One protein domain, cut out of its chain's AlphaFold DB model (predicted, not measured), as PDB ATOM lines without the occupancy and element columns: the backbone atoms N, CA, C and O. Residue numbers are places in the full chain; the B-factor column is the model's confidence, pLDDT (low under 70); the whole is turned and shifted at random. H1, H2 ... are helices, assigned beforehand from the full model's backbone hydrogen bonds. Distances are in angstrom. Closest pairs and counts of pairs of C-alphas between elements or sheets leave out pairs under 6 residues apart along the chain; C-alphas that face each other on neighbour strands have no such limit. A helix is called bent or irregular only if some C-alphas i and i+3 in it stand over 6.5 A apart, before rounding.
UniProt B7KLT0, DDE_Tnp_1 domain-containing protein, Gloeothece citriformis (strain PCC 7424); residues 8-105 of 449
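What this domain is: This is residues 8 to 105 of the 449 residues of the protein "DDE_Tnp_1 domain-containing protein" of Gloeothece citriformis (strain PCC 7424) (UniProt B7KLT0). A small helical body has H3 in its middle, with the longer, kinked H1 passing over one side of it and H4 and H5 on the opposite side, where they meet near their first residues, Arg 73 and Gln 94, and make a corner. Short H2 continues from the end of H1 at one end of the longest axis, and the unnamed first stretch, residues 8 to 20, lies toward the other. The printed part has 98 residues with five named helices, H1 to H5 in chain order, and no named strand; its class is all helix. It is compact, with a radius of gyration of the C-alphas of 13.8 A and spans of 40 by 31 by 28 A.

Where its parts are: Start at Asp 8 and read on to C-alpha 21 at (-10.197, 4.573, 6.909), where H1, residues 21 to 37, begins and runs 24.3 A. It has a kink of 37 degrees near residue 30 and is irregular, with C-alphas 30 and 33 7.0 A apart. H2 is residues 39 to 44. Find C-alpha 54 at (7.796, -4.017, -0.073); from there H3 runs 17.9 A to residue 66. H4 is residues 72 to 81, and H5, residues 94 to 103, ends at C-alpha 103 at (10.158, -10.007, -10.584).

How they stand to each other: H1 and H3 are close but not clearly touching, with Leu 35 and Pro 55 the closest C-alphas at 6.3 A; they run opposite ways at 37 degrees, only just a steep tilt. H1 and H2 meet only through their link. H3, with residues 60 to 64 alone, only just touches H4, with 3 pairs of C-alphas within 8 A, the closest being Met 64 and Leu 75 at 7.2 A. H4 touches H5 at a steep tilt of 59 degrees, with C-alphas 73 and 94 closest at 5.8 A. H3 and H5 are near each other, and H1 and H5 are apart. Every O i to N i+4 pair is within hydrogen-bond range in H2, H3, H4 and H5; in H1, 11 of 13 are.

The domain as a whole: The C-alphas of Ala 10 and Lys 40, 40.5 A apart, are the two farthest from each other. The printed part has no cut, and the link from H4 to H5 is long, with 12 residues. The mean pLDDT of the printed part is 86.7; look for values under 70 at residues 8 to 14 and 48 to 49.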
ATOM      1  N   ASP A   8     -14.690 -19.909 -13.945       42.62
ATOM      2  CA  ASP A   8     -13.528 -19.426 -13.184       42.62
ATOM      3  C   ASP A   8     -12.590 -18.530 -14.022       42.62
ATOM      4  O   ASP A   8     -11.717 -17.846 -13.491       42.62
ATOM      5  N   HIS A   9     -12.781 -18.488 -15.345       51.06
ATOM      6  CA  HIS A   9     -12.087 -17.590 -16.273       51.06
ATOM      7  C   HIS A   9     -12.920 -16.356 -16.660       51.06
ATOM      8  O   HIS A   9     -12.473 -15.566 -17.498       51.06
ATOM      9  N   ALA A  10     -14.107 -16.159 -16.075       51.81
ATOM     10  CA  ALA A  10     -14.871 -14.934 -16.278       51.81
ATOM     11  C   ALA A  10     -14.099 -13.742 -15.688       51.81
ATOM     12  O   ALA A  10     -13.713 -13.734 -14.520       51.81
ATOM     13  N   LYS A  11     -13.840 -12.726 -16.518       54.03
ATOM     14  CA  LYS A  11     -13.179 -11.492 -16.082       54.03
ATOM     15  C   LYS A  11     -14.057 -10.830 -15.020       54.03
ATOM     16  O   LYS A  11     -15.209 -10.525 -15.315       54.03
ATOM     17  N   ARG A  12     -13.520 -10.580 -13.820       59.16
ATOM     18  CA  ARG A  12     -14.217  -9.754 -12.822       59.16
ATOM     19  C   ARG A  12     -14.490  -8.381 -13.447       59.16
ATOM     20  O   ARG A  12     -13.572  -7.734 -13.949       59.16
ATOM     21  N   GLN A  13     -15.764  -8.002 -13.509       56.53
ATOM     22  CA  GLN A  13     -16.235  -6.703 -14.009       56.53
ATOM     23  C   GLN A  13     -16.699  -5.792 -12.862       56.53
ATOM     24  O   GLN A  13     -17.287  -4.743 -13.111       56.53
ATOM     25  N   GLN A  14     -16.473  -6.212 -11.615       65.25
ATOM     26  CA  GLN A  14     -16.920  -5.484 -10.436       65.25
ATOM     27  C   GLN A  14     -16.132  -4.178 -10.294       65.25
ATOM     28  O   GLN A  14     -14.969  -4.078 -10.697       65.25
ATOM     29  N   ARG A  15     -16.817  -3.151  -9.786       70.69
ATOM     30  CA  ARG A  15     -16.204  -1.860  -9.483       70.69
ATOM     31  C   ARG A  15     -15.420  -1.997  -8.179       70.69
ATOM     32  O   ARG A  15     -15.944  -2.639  -7.269       70.69
ATOM     33  N   PRO A  16     -14.227  -1.386  -8.074       78.31
ATOM     34  CA  PRO A  16     -13.502  -1.370  -6.821       78.31
ATOM     35  C   PRO A  16     -14.359  -0.818  -5.684       78.31
ATOM     36  O   PRO A  16     -15.015   0.212  -5.855       78.31
ATOM     37  N   ILE A  17     -14.334  -1.484  -4.536       82.19
ATOM     38  CA  ILE A  17     -14.961  -0.974  -3.313       82.19
ATOM     39  C   ILE A  17     -14.154   0.240  -2.831       82.19
ATOM     40  O   ILE A  17     -12.937   0.298  -3.034       82.19
ATOM     41  N   MET A  18     -14.816   1.236  -2.241       82.06
ATOM     42  CA  MET A  18     -14.134   2.383  -1.636       82.06
ATOM     43  C   MET A  18     -13.350   1.935  -0.399       82.06
ATOM     44  O   MET A  18     -13.766   1.020   0.308       82.06
ATOM     45  N   GLU A  19     -12.193   2.544  -0.162       85.25
ATOM     46  CA  GLU A  19     -11.447   2.268   1.060       85.25
ATOM     47  C   GLU A  19     -12.136   2.923   2.259       85.25
ATOM     48  O   GLU A  19     -12.577   4.068   2.177       85.25
ATOM     49  N   ASP A  20     -12.224   2.178   3.356       90.62
ATOM     50  CA  ASP A  20     -12.667   2.685   4.648       90.62
ATOM     51  C   ASP A  20     -11.443   2.935   5.539       90.62
ATOM     52  O   ASP A  20     -10.579   2.060   5.672       90.62
ATOM     53  N   GLU A  21     -11.364   4.123   6.141       89.81
ATOM     54  CA  GLU A  21     -10.197   4.573   6.909       89.81
ATOM     55  C   GLU A  21      -9.972   3.760   8.188       89.81
ATOM     56  O   GLU A  21      -8.822   3.498   8.552       89.81
ATOM     57  N   VAL A  22     -11.042   3.307   8.853       92.50
ATOM     58  CA  VAL A  22     -10.941   2.506  10.082       92.50
ATOM     59  C   VAL A  22     -10.356   1.142   9.750       92.50
ATOM     60  O   VAL A  22      -9.390   0.705  10.380       92.50
ATOM     61  N   ILE A  23     -10.885   0.482   8.719       91.25
ATOM     62  CA  ILE A  23     -10.378  -0.821   8.282       91.25
ATOM     63  C   ILE A  23      -8.934  -0.698   7.786       91.25
ATOM     64  O   ILE A  23      -8.074  -1.495   8.170       91.25
ATOM     65  N   SER A  24      -8.651   0.317   6.968       92.19
ATOM     66  CA  SER A  24      -7.308   0.618   6.466       92.19
ATOM     67  C   SER A  24      -6.304   0.793   7.611       92.19
ATOM     68  O   SER A  24      -5.262   0.129   7.638       92.19
ATOM     69  N   SER A  25      -6.671   1.579   8.626       92.44
ATOM     70  CA  SER A  25      -5.858   1.821   9.822       92.44
ATOM     71  C   SER A  25      -5.623   0.551  10.643       92.44
ATOM     72  O   SER A  25      -4.504   0.311  11.097       92.44
ATOM     73  N   GLN A  26      -6.633  -0.309  10.801       92.75
ATOM     74  CA  GLN A  26      -6.477  -1.585  11.509       92.75
ATOM     75  C   GLN A  26      -5.533  -2.546  10.772       92.75
ATOM     76  O   GLN A  26      -4.663  -3.162  11.395       92.75
ATOM     77  N   ILE A  27      -5.657  -2.649   9.445       93.38
ATOM     78  CA  ILE A  27      -4.753  -3.461   8.618       93.38
ATOM     79  C   ILE A  27      -3.325  -2.890   8.683       93.38
ATOM     80  O   ILE A  27      -2.364  -3.650   8.831       93.38
ATOM     81  N   ALA A  28      -3.171  -1.565   8.627       92.88
ATOM     82  CA  ALA A  28      -1.879  -0.893   8.741       92.88
ATOM     83  C   ALA A  28      -1.214  -1.152  10.097       92.88
ATOM     84  O   ALA A  28      -0.048  -1.551  10.137       92.88
ATOM     85  N   ALA A  29      -1.949  -0.993  11.200       93.19
ATOM     86  CA  ALA A  29      -1.445  -1.234  12.549       93.19
ATOM     87  C   ALA A  29      -0.955  -2.680  12.723       93.19
ATOM     88  O   ALA A  29       0.065  -2.924  13.364       93.19
ATOM     89  N   LEU A  30      -1.649  -3.635  12.100       93.88
ATOM     90  CA  LEU A  30      -1.279  -5.044  12.139       93.88
ATOM     91  C   LEU A  30      -0.013  -5.352  11.320       93.88
ATOM     92  O   LEU A  30       0.838  -6.120  11.767       93.88
ATOM     93  N   LEU A  31       0.110  -4.792  10.113       95.25
ATOM     94  CA  LEU A  31       1.153  -5.183   9.158       95.25
ATOM     95  C   LEU A  31       2.423  -4.336   9.228       95.25
ATOM     96  O   LEU A  31       3.494  -4.837   8.880       95.25
ATOM     97  N   THR A  32       2.341  -3.084   9.683       92.75
ATOM     98  CA  THR A  32       3.495  -2.171   9.735       92.75
ATOM     99  C   THR A  32       4.678  -2.770  10.504       92.75
ATOM    100  O   THR A  32       5.770  -2.816   9.933       92.75
ATOM    101  N   PRO A  33       4.514  -3.344  11.717       94.12
ATOM    102  CA  PRO A  33       5.640  -3.948  12.434       94.12
ATOM    103  C   PRO A  33       6.298  -5.101  11.661       94.12
ATOM    104  O   PRO A  33       7.524  -5.225  11.641       94.12
ATOM    105  N   ALA A  34       5.496  -5.928  10.986       95.12
ATOM    106  CA  ALA A  34       6.001  -7.042  10.192       95.12
ATOM    107  C   ALA A  34       6.773  -6.562   8.953       95.12
ATOM    108  O   ALA A  34       7.835  -7.102   8.640       95.12
ATOM    109  N   LEU A  35       6.279  -5.522   8.276       94.31
ATOM    110  CA  LEU A  35       6.938  -4.896   7.127       94.31
ATOM    111  C   LEU A  35       8.277  -4.254   7.516       94.31
ATOM    112  O   LEU A  35       9.274  -4.432   6.810       94.31
ATOM    113  N   GLU A  36       8.320  -3.560   8.654       92.19
ATOM    114  CA  GLU A  36       9.527  -2.925   9.193       92.19
ATOM    115  C   GLU A  36      10.642  -3.943   9.460       92.19
ATOM    116  O   GLU A  36      11.786  -3.744   9.036       92.19
ATOM    117  N   LYS A  37      10.309  -5.092  10.062       94.25
ATOM    118  CA  LYS A  37      11.274  -6.175  10.322       94.25
ATOM    119  C   LYS A  37      11.925  -6.728   9.047       94.25
ATOM    120  O   LYS A  37      13.070  -7.177   9.089       94.25
ATOM    121  N   GLN A  38      11.258  -6.634   7.893       93.88
ATOM    122  CA  GLN A  38      11.807  -7.110   6.619       93.88
ATOM    123  C   GLN A  38      12.718  -6.099   5.903       93.88
ATOM    124  O   GLN A  38      13.362  -6.465   4.914       93.88
ATOM    125  N   LYS A  39      12.848  -4.852   6.388       90.12
ATOM    126  CA  LYS A  39      13.686  -3.819   5.744       90.12
ATOM    127  C   LYS A  39      15.143  -4.249   5.576       90.12
ATOM    128  O   LYS A  39      15.720  -4.064   4.502       90.12
ATOM    129  N   LYS A  40      15.742  -4.857   6.608       89.62
ATOM    130  CA  LYS A  40      17.134  -5.343   6.554       89.62
ATOM    131  C   LYS A  40      17.316  -6.393   5.458       89.62
ATOM    132  O   LYS A  40      18.267  -6.316   4.686       89.62
ATOM    133  N   TYR A  41      16.383  -7.336   5.361       91.88
ATOM    134  CA  TYR A  41      16.442  -8.406   4.370       91.88
ATOM    135  C   TYR A  41      16.191  -7.886   2.943       91.88
ATOM    136  O   TYR A  41      16.893  -8.273   2.013       91.88
ATOM    137  N   CYS A  42      15.298  -6.905   2.765       90.19
ATOM    138  CA  CYS A  42      15.138  -6.204   1.485       90.19
ATOM    139  C   CYS A  42      16.454  -5.583   0.986       90.19
ATOM    140  O   CYS A  42      16.789  -5.720  -0.193       90.19
ATOM    141  N   ARG A  43      17.230  -4.952   1.880       88.06
ATOM    142  CA  ARG A  43      18.553  -4.398   1.545       88.06
ATOM    143  C   ARG A  43      19.553  -5.490   1.155       88.06
ATOM    144  O   ARG A  43      20.293  -5.302   0.194       88.06
ATOM    145  N   GLN A  44      19.540  -6.636   1.841       90.25
ATOM    146  CA  GLN A  44      20.388  -7.795   1.506       90.25
ATOM    147  C   GLN A  44      20.078  -8.372   0.118       90.25
ATOM    148  O   GLN A  44      20.993  -8.774  -0.591       90.25
ATOM    149  N   LEU A  45      18.813  -8.335  -0.311       89.56
ATOM    150  CA  LEU A  45      18.399  -8.717  -1.667       89.56
ATOM    151  C   LEU A  45      18.730  -7.657  -2.738       89.56
ATOM    152  O   LEU A  45      18.317  -7.787  -3.890       89.56
ATOM    153  N   GLY A  46      19.422  -6.570  -2.377       86.88
ATOM    154  CA  GLY A  46      19.761  -5.486  -3.300       86.88
ATOM    155  C   GLY A  46      18.544  -4.699  -3.800       86.88
ATOM    156  O   GLY A  46      18.629  -3.987  -4.809       86.88
ATOM    157  N   LEU A  47      17.395  -4.807  -3.121       84.06
ATOM    158  CA  LEU A  47      16.215  -4.013  -3.439       84.06
ATOM    159  C   LEU A  47      16.470  -2.573  -2.983       84.06
ATOM    160  O   LEU A  47      16.294  -2.236  -1.818       84.06
ATOM    161  N   ARG A  48      16.912  -1.724  -3.918       67.94
ATOM    162  CA  ARG A  48      17.037  -0.271  -3.701       67.94
ATOM    163  C   ARG A  48      15.679   0.335  -3.329       67.94
ATOM    164  O   ARG A  48      14.651  -0.182  -3.781       67.94
ATOM    165  N   ASP A  49      15.697   1.467  -2.624       61.50
ATOM    166  CA  ASP A  49      14.523   2.300  -2.316       61.50
ATOM    167  C   ASP A  49      13.938   2.911  -3.602       61.50
ATOM    168  O   ASP A  49      14.152   4.063  -3.968       61.50
ATOM    169  N   ARG A  50      13.247   2.067  -4.368       71.19
ATOM    170  CA  ARG A  50      12.440   2.427  -5.532       71.19
ATOM    171  C   ARG A  50      11.006   2.628  -5.072       71.19
ATOM    172  O   ARG A  50      10.565   1.915  -4.185       71.19
ATOM    173  N   ILE A  51      10.264   3.463  -5.794       80.62
ATOM    174  CA  ILE A  51       8.826   3.732  -5.609       80.62
ATOM    175  C   ILE A  51       8.030   2.459  -5.231       80.62
ATOM    176  O   ILE A  51       7.334   2.428  -4.226       80.62
ATOM    177  N   LEU A  52       8.215   1.354  -5.965       88.12
ATOM    178  CA  LEU A  52       7.554   0.066  -5.703       88.12
ATOM    179  C   LEU A  52       8.276  -0.776  -4.627       88.12
ATOM    180  O   LEU A  52       8.890  -1.809  -4.940       88.12
ATOM    181  N   THR A  53       8.231  -0.312  -3.379       92.19
ATOM    182  CA  THR A  53       8.814  -0.952  -2.182       92.19
ATOM    183  C   THR A  53       8.023  -2.182  -1.709       92.19
ATOM    184  O   THR A  53       6.948  -2.473  -2.229       92.19
ATOM    185  N   LEU A  54       8.538  -2.918  -0.711       93.44
ATOM    186  CA  LEU A  54       7.796  -4.017  -0.073       93.44
ATOM    187  C   LEU A  54       6.453  -3.554   0.528       93.44
ATOM    188  O   LEU A  54       5.445  -4.163   0.164       93.44
ATOM    189  N   PRO A  55       6.390  -2.491   1.363       94.00
ATOM    190  CA  PRO A  55       5.118  -1.962   1.856       94.00
ATOM    191  C   PRO A  55       4.112  -1.668   0.744       94.00
ATOM    192  O   PRO A  55       2.958  -2.072   0.859       94.00
ATOM    193  N   LEU A  56       4.552  -1.043  -0.356       93.81
ATOM    194  CA  LEU A  56       3.673  -0.742  -1.486       93.81
ATOM    195  C   LEU A  56       3.187  -2.012  -2.178       93.81
ATOM    196  O   LEU A  56       2.001  -2.140  -2.463       93.81
ATOM    197  N   MET A  57       4.073  -2.977  -2.433       94.25
ATOM    198  CA  MET A  57       3.679  -4.227  -3.087       94.25
ATOM    199  C   MET A  57       2.689  -5.033  -2.236       94.25
ATOM    200  O   MET A  57       1.746  -5.601  -2.792       94.25
ATOM    201  N   VAL A  58       2.878  -5.084  -0.911       95.06
ATOM    202  CA  VAL A  58       1.934  -5.747   0.006       95.06
ATOM    203  C   VAL A  58       0.594  -5.020  -0.011       95.06
ATOM    204  O   VAL A  58      -0.428  -5.658  -0.263       95.06
ATOM    205  N   ALA A  59       0.601  -3.693   0.138       94.50
ATOM    206  CA  ALA A  59      -0.608  -2.883   0.072       94.50
ATOM    207  C   ALA A  59      -1.354  -3.056  -1.262       94.50
ATOM    208  O   ALA A  59      -2.575  -3.190  -1.287       94.50
ATOM    209  N   ALA A  60      -0.620  -3.141  -2.371       93.19
ATOM    210  CA  ALA A  60      -1.167  -3.344  -3.705       93.19
ATOM    211  C   ALA A  60      -1.922  -4.675  -3.835       93.19
ATOM    212  O   ALA A  60      -3.034  -4.696  -4.360       93.19
ATOM    213  N   ILE A  61      -1.348  -5.786  -3.355       91.94
ATOM    214  CA  ILE A  61      -2.019  -7.096  -3.410       91.94
ATOM    215  C   ILE A  61      -3.211  -7.135  -2.464       91.94
ATOM    216  O   ILE A  61      -4.281  -7.582  -2.872       91.94
ATOM    217  N   LEU A  62      -3.059  -6.639  -1.235       92.56
ATOM    218  CA  LEU A  62      -4.165  -6.586  -0.284       92.56
ATOM    219  C   LEU A  62      -5.312  -5.738  -0.821       92.56
ATOM    220  O   LEU A  62      -6.446  -6.184  -0.773       92.56
ATOM    221  N   THR A  63      -5.022  -4.597  -1.443       91.44
ATOM    222  CA  THR A  63      -6.017  -3.757  -2.125       91.44
ATOM    223  C   THR A  63      -6.735  -4.513  -3.237       91.44
ATOM    224  O   THR A  63      -7.955  -4.420  -3.353       91.44
ATOM    225  N   MET A  64      -6.015  -5.309  -4.035       88.81
ATOM    226  CA  MET A  64      -6.647  -6.137  -5.065       88.81
ATOM    227  C   MET A  64      -7.598  -7.192  -4.488       88.81
ATOM    228  O   MET A  64      -8.645  -7.434  -5.086       88.81
ATOM    229  N   LEU A  65      -7.255  -7.801  -3.350       87.31
ATOM    230  CA  LEU A  65      -8.094  -8.796  -2.669       87.31
ATOM    231  C   LEU A  65      -9.284  -8.151  -1.958       87.31
ATOM    232  O   LEU A  65     -10.405  -8.644  -2.025       87.31
ATOM    233  N   TRP A  66      -9.020  -7.054  -1.262       84.44
ATOM    234  CA  TRP A  66      -9.949  -6.368  -0.383       84.44
ATOM    235  C   TRP A  66     -10.997  -5.569  -1.153       84.44
ATOM    236  O   TRP A  66     -12.191  -5.772  -0.969       84.44
ATOM    237  N   ARG A  67     -10.548  -4.696  -2.061       85.44
ATOM    238  CA  ARG A  67     -11.414  -3.787  -2.826       85.44
ATOM    239  C   ARG A  67     -11.933  -4.421  -4.122       85.44
ATOM    240  O   ARG A  67     -12.476  -3.704  -4.947       85.44
ATOM    241  N   ASP A  68     -11.728  -5.723  -4.333       82.19
ATOM    242  CA  ASP A  68     -12.026  -6.465  -5.571       82.19
ATOM    243  C   ASP A  68     -11.550  -5.764  -6.865       82.19
ATOM    244  O   ASP A  68     -12.270  -5.612  -7.856       82.19
ATOM    245  N   VAL A  69     -10.299  -5.294  -6.874       85.56
ATOM    246  CA  VAL A  69      -9.757  -4.549  -8.020       85.56
ATOM    247  C   VAL A  69      -9.481  -5.494  -9.195       85.56
ATOM    248  O   VAL A  69      -8.572  -6.324  -9.161       85.56
ATOM    249  N   ALA A  70     -10.203  -5.305 -10.305       75.62
ATOM    250  CA  ALA A  70     -10.229  -6.202 -11.471       75.62
ATOM    251  C   ALA A  70      -8.906  -6.357 -12.274       75.62
ATOM    252  O   ALA A  70      -8.867  -7.058 -13.296       75.62
ATOM    253  N   GLY A  71      -7.805  -5.722 -11.850       80.44
ATOM    254  CA  GLY A  71      -6.465  -5.950 -12.396       80.44
ATOM    255  C   GLY A  71      -5.497  -4.772 -12.266       80.44
ATOM    256  O   GLY A  71      -5.857  -3.675 -11.846       80.44
ATOM    257  N   VAL A  72      -4.257  -4.987 -12.723       86.12
ATOM    258  CA  VAL A  72      -3.127  -4.048 -12.554       86.12
ATOM    259  C   VAL A  72      -3.399  -2.656 -13.136       86.12
ATOM    260  O   VAL A  72      -2.940  -1.661 -12.584       86.12
ATOM    261  N   ARG A  73      -4.152  -2.556 -14.241       87.94
ATOM    262  CA  ARG A  73      -4.491  -1.254 -14.847       87.94
ATOM    263  C   ARG A  73      -5.334  -0.398 -13.907       87.94
ATOM    264  O   ARG A  73      -5.063   0.791 -13.795       87.94
ATOM    265  N   GLU A  74      -6.331  -0.997 -13.267       89.38
ATOM    266  CA  GLU A  74      -7.202  -0.271 -12.346       89.38
ATOM    267  C   GLU A  74      -6.462   0.053 -11.053       89.38
ATOM    268  O   GLU A  74      -6.450   1.200 -10.633       89.38
ATOM    269  N   LEU A  75      -5.692  -0.903 -10.530       90.69
ATOM    270  CA  LEU A  75      -4.810  -0.676  -9.387       90.69
ATOM    271  C   LEU A  75      -3.844   0.504  -9.613       90.69
ATOM    272  O   LEU A  75      -3.627   1.308  -8.716       90.69
ATOM    273  N   THR A  76      -3.297   0.640 -10.827       92.12
ATOM    274  CA  THR A  76      -2.417   1.766 -11.182       92.12
ATOM    275  C   THR A  76      -3.166   3.103 -11.151       92.12
ATOM    276  O   THR A  76      -2.592   4.117 -10.762       92.12
ATOM    277  N   ARG A  77      -4.442   3.128 -11.563       92.31
ATOM    278  CA  ARG A  77      -5.271   4.343 -11.510       92.31
ATOM    279  C   ARG A  77      -5.589   4.734 -10.076       92.31
ATOM    280  O   ARG A  77      -5.458   5.911  -9.766       92.31
ATOM    281  N   ILE A  78      -5.951   3.761  -9.239       92.81
ATOM    282  CA  ILE A  78      -6.211   3.977  -7.811       92.81
ATOM    283  C   ILE A  78      -4.944   4.525  -7.143       92.81
ATOM    284  O   ILE A  78      -4.992   5.599  -6.557       92.81
ATOM    285  N   LEU A  79      -3.779   3.887  -7.345       94.31
ATOM    286  CA  LEU A  79      -2.507   4.385  -6.800       94.31
ATOM    287  C   LEU A  79      -2.211   5.829  -7.231       94.31
ATOM    288  O   LEU A  79      -1.729   6.620  -6.435       94.31
ATOM    289  N   ALA A  80      -2.479   6.183  -8.488       93.69
ATOM    290  CA  ALA A  80      -2.152   7.507  -9.009       93.69
ATOM    291  C   ALA A  80      -3.133   8.614  -8.586       93.69
ATOM    292  O   ALA A  80      -2.779   9.786  -8.695       93.69
ATOM    293  N   ARG A  81      -4.363   8.260  -8.192       92.88
ATOM    294  CA  ARG A  81      -5.440   9.217  -7.882       92.88
ATOM    295  C   ARG A  81      -5.737   9.333  -6.395       92.88
ATOM    296  O   ARG A  81      -6.011  10.429  -5.933       92.88
ATOM    297  N   GLU A  82      -5.715   8.207  -5.700       91.88
ATOM    298  CA  GLU A  82      -6.180   8.070  -4.319       91.88
ATOM    299  C   GLU A  82      -5.028   7.651  -3.399       91.88
ATOM    300  O   GLU A  82      -4.903   8.164  -2.295       91.88
ATOM    301  N   GLY A  83      -4.161   6.746  -3.865       92.31
ATOM    302  CA  GLY A  83      -3.381   5.909  -2.951       92.31
ATOM    303  C   GLY A  83      -4.225   4.731  -2.452       92.31
ATOM    304  O   GLY A  83      -5.306   4.459  -2.983       92.31
ATOM    305  N   PHE A  84      -3.702   3.976  -1.493       92.75
ATOM    306  CA  PHE A  84      -4.439   2.915  -0.797       92.75
ATOM    307  C   PHE A  84      -3.660   2.433   0.421       92.75
ATOM    308  O   PHE A  84      -2.426   2.372   0.399       92.75
ATOM    309  N   LEU A  85      -4.378   2.002   1.454       91.06
ATOM    310  CA  LEU A  85      -3.802   1.612   2.734       91.06
ATOM    311  C   LEU A  85      -2.851   2.710   3.253       91.06
ATOM    312  O   LEU A  85      -3.144   3.896   3.175       91.06
ATOM    313  N   TRP A  86      -1.669   2.336   3.731       92.69
ATOM    314  CA  TRP A  86      -0.619   3.261   4.174       92.69
ATOM    315  C   TRP A  86       0.208   3.872   3.025       92.69
ATOM    316  O   TRP A  86       1.292   4.404   3.268       92.69
ATOM    317  N   CYS A  87      -0.200   3.706   1.764       92.00
ATOM    318  CA  CYS A  87       0.552   4.199   0.612       92.00
ATOM    319  C   CYS A  87      -0.096   5.451   0.026       92.00
ATOM    320  O   CYS A  87      -1.188   5.380  -0.541       92.00
ATOM    321  N   ASP A  88       0.644   6.560   0.073       91.44
ATOM    322  CA  ASP A  88       0.267   7.806  -0.590       91.44
ATOM    323  C   ASP A  88       0.112   7.636  -2.104       91.44
ATOM    324  O   ASP A  88       0.659   6.716  -2.728       91.44
ATOM    325  N   SER A  89      -0.596   8.586  -2.714       92.94
ATOM    326  CA  SER A  89      -0.764   8.608  -4.163       92.94
ATOM    327  C   SER A  89       0.584   8.717  -4.892       92.94
ATOM    328  O   SER A  89       1.424   9.569  -4.596       92.94
ATOM    329  N   GLN A  90       0.813   7.836  -5.869       92.19
ATOM    330  CA  GLN A  90       2.073   7.764  -6.612       92.19
ATOM    331  C   GLN A  90       1.841   7.504  -8.101       92.19
ATOM    332  O   GLN A  90       1.120   6.593  -8.515       92.19
ATOM    333  N   LYS A  91       2.514   8.285  -8.952       92.69
ATOM    334  CA  LYS A  91       2.451   8.108 -10.408       92.69
ATOM    335  C   LYS A  91       3.427   7.023 -10.850       92.69
ATOM    336  O   LYS A  91       4.627   7.255 -10.967       92.69
ATOM    337  N   VAL A  92       2.894   5.844 -11.153       91.94
ATOM    338  CA  VAL A  92       3.650   4.715 -11.707       91.94
ATOM    339  C   VAL A  92       3.016   4.276 -13.021       91.94
ATOM    340  O   VAL A  92       1.796   4.273 -13.164       91.94
ATOM    341  N   SER A  93       3.828   3.893 -14.008       91.50
ATOM    342  CA  SER A  93       3.285   3.327 -15.243       91.50
ATOM    343  C   SER A  93       2.734   1.918 -14.999       91.50
ATOM    344  O   SER A  93       3.307   1.119 -14.252       91.50
ATOM    345  N   GLN A  94       1.655   1.558 -15.695       89.94
ATOM    346  CA  GLN A  94       1.079   0.209 -15.610       89.94
ATOM    347  C   GLN A  94       2.111  -0.881 -15.964       89.94
ATOM    348  O   GLN A  94       2.098  -1.972 -15.384       89.94
ATOM    349  N   GLN A  95       3.036  -0.575 -16.882       88.56
ATOM    350  CA  GLN A  95       4.135  -1.460 -17.263       88.56
ATOM    351  C   GLN A  95       5.130  -1.672 -16.118       88.56
ATOM    352  O   GLN A  95       5.536  -2.809 -15.877       88.56
ATOM    353  N   ALA A  96       5.497  -0.616 -15.384       90.00
ATOM    354  CA  ALA A  96       6.411  -0.721 -14.249       90.00
ATOM    355  C   ALA A  96       5.821  -1.601 -13.136       90.00
ATOM    356  O   ALA A  96       6.503  -2.506 -12.651       90.00
ATOM    357  N   LEU A  97       4.542  -1.404 -12.801       88.75
ATOM    358  CA  LEU A  97       3.851  -2.215 -11.796       88.75
ATOM    359  C   LEU A  97       3.710  -3.682 -12.241       88.75
ATOM    360  O   LEU A  97       4.005  -4.597 -11.477       88.75
ATOM    361  N   SER A  98       3.366  -3.921 -13.511       87.31
ATOM    362  CA  SER A  98       3.296  -5.281 -14.072       87.31
ATOM    363  C   SER A  98       4.650  -5.987 -14.050       87.31
ATOM    364  O   SER A  98       4.735  -7.145 -13.648       87.31
ATOM    365  N   LYS A  99       5.727  -5.292 -14.443       87.25
ATOM    366  CA  LYS A  99       7.093  -5.828 -14.385       87.25
ATOM    367  C   LYS A  99       7.489  -6.152 -12.948       87.25
ATOM    368  O   LYS A  99       8.109  -7.183 -12.710       87.25
ATOM    369  N   ARG A 100       7.083  -5.319 -11.986       88.94
ATOM    370  CA  ARG A 100       7.343  -5.566 -10.568       88.94
ATOM    371  C   ARG A 100       6.636  -6.822 -10.068       88.94
ATOM    372  O   ARG A 100       7.304  -7.644  -9.463       88.94
ATOM    373  N   PHE A 101       5.362  -7.044 -10.394       86.81
ATOM    374  CA  PHE A 101       4.671  -8.300 -10.056       86.81
ATOM    375  C   PHE A 101       5.341  -9.550 -10.646       86.81
ATOM    376  O   PHE A 101       5.243 -10.634 -10.077       86.81
ATOM    377  N   LEU A 102       6.043  -9.423 -11.775       84.69
ATOM    378  CA  LEU A 102       6.783 -10.543 -12.353       84.69
ATOM    379  C   LEU A 102       8.063 -10.862 -11.576       84.69
ATOM    380  O   LEU A 102       8.376 -12.039 -11.421       84.69
ATOM    381  N   THR A 103       8.784  -9.848 -11.094       87.75
ATOM    382  CA  THR A 103      10.158 -10.007 -10.584       87.75
ATOM    383  C   THR A 103      10.324  -9.749  -9.086       87.75
ATOM    384  O   THR A 103      11.430  -9.895  -8.578       87.75
ATOM    385  N   PHE A 104       9.297  -9.270  -8.379       91.56
ATOM    386  CA  PHE A 104       9.416  -8.950  -6.955       91.56
ATOM    387  C   PHE A 104       9.568 -10.236  -6.131       91.56
ATOM    388  O   PHE A 104       8.744 -11.129  -6.319       91.56
ATOM    389  N   PRO A 105      10.567 -10.354  -5.235       93.88
ATOM    390  CA  PRO A 105      10.815 -11.598  -4.508       93.88
ATOM    391  C   PRO A 105       9.604 -12.026  -3.672       93.88
ATOM    392  O   PRO A 105       9.258 -11.377  -2.684       93.88
TER     393      PRO A 105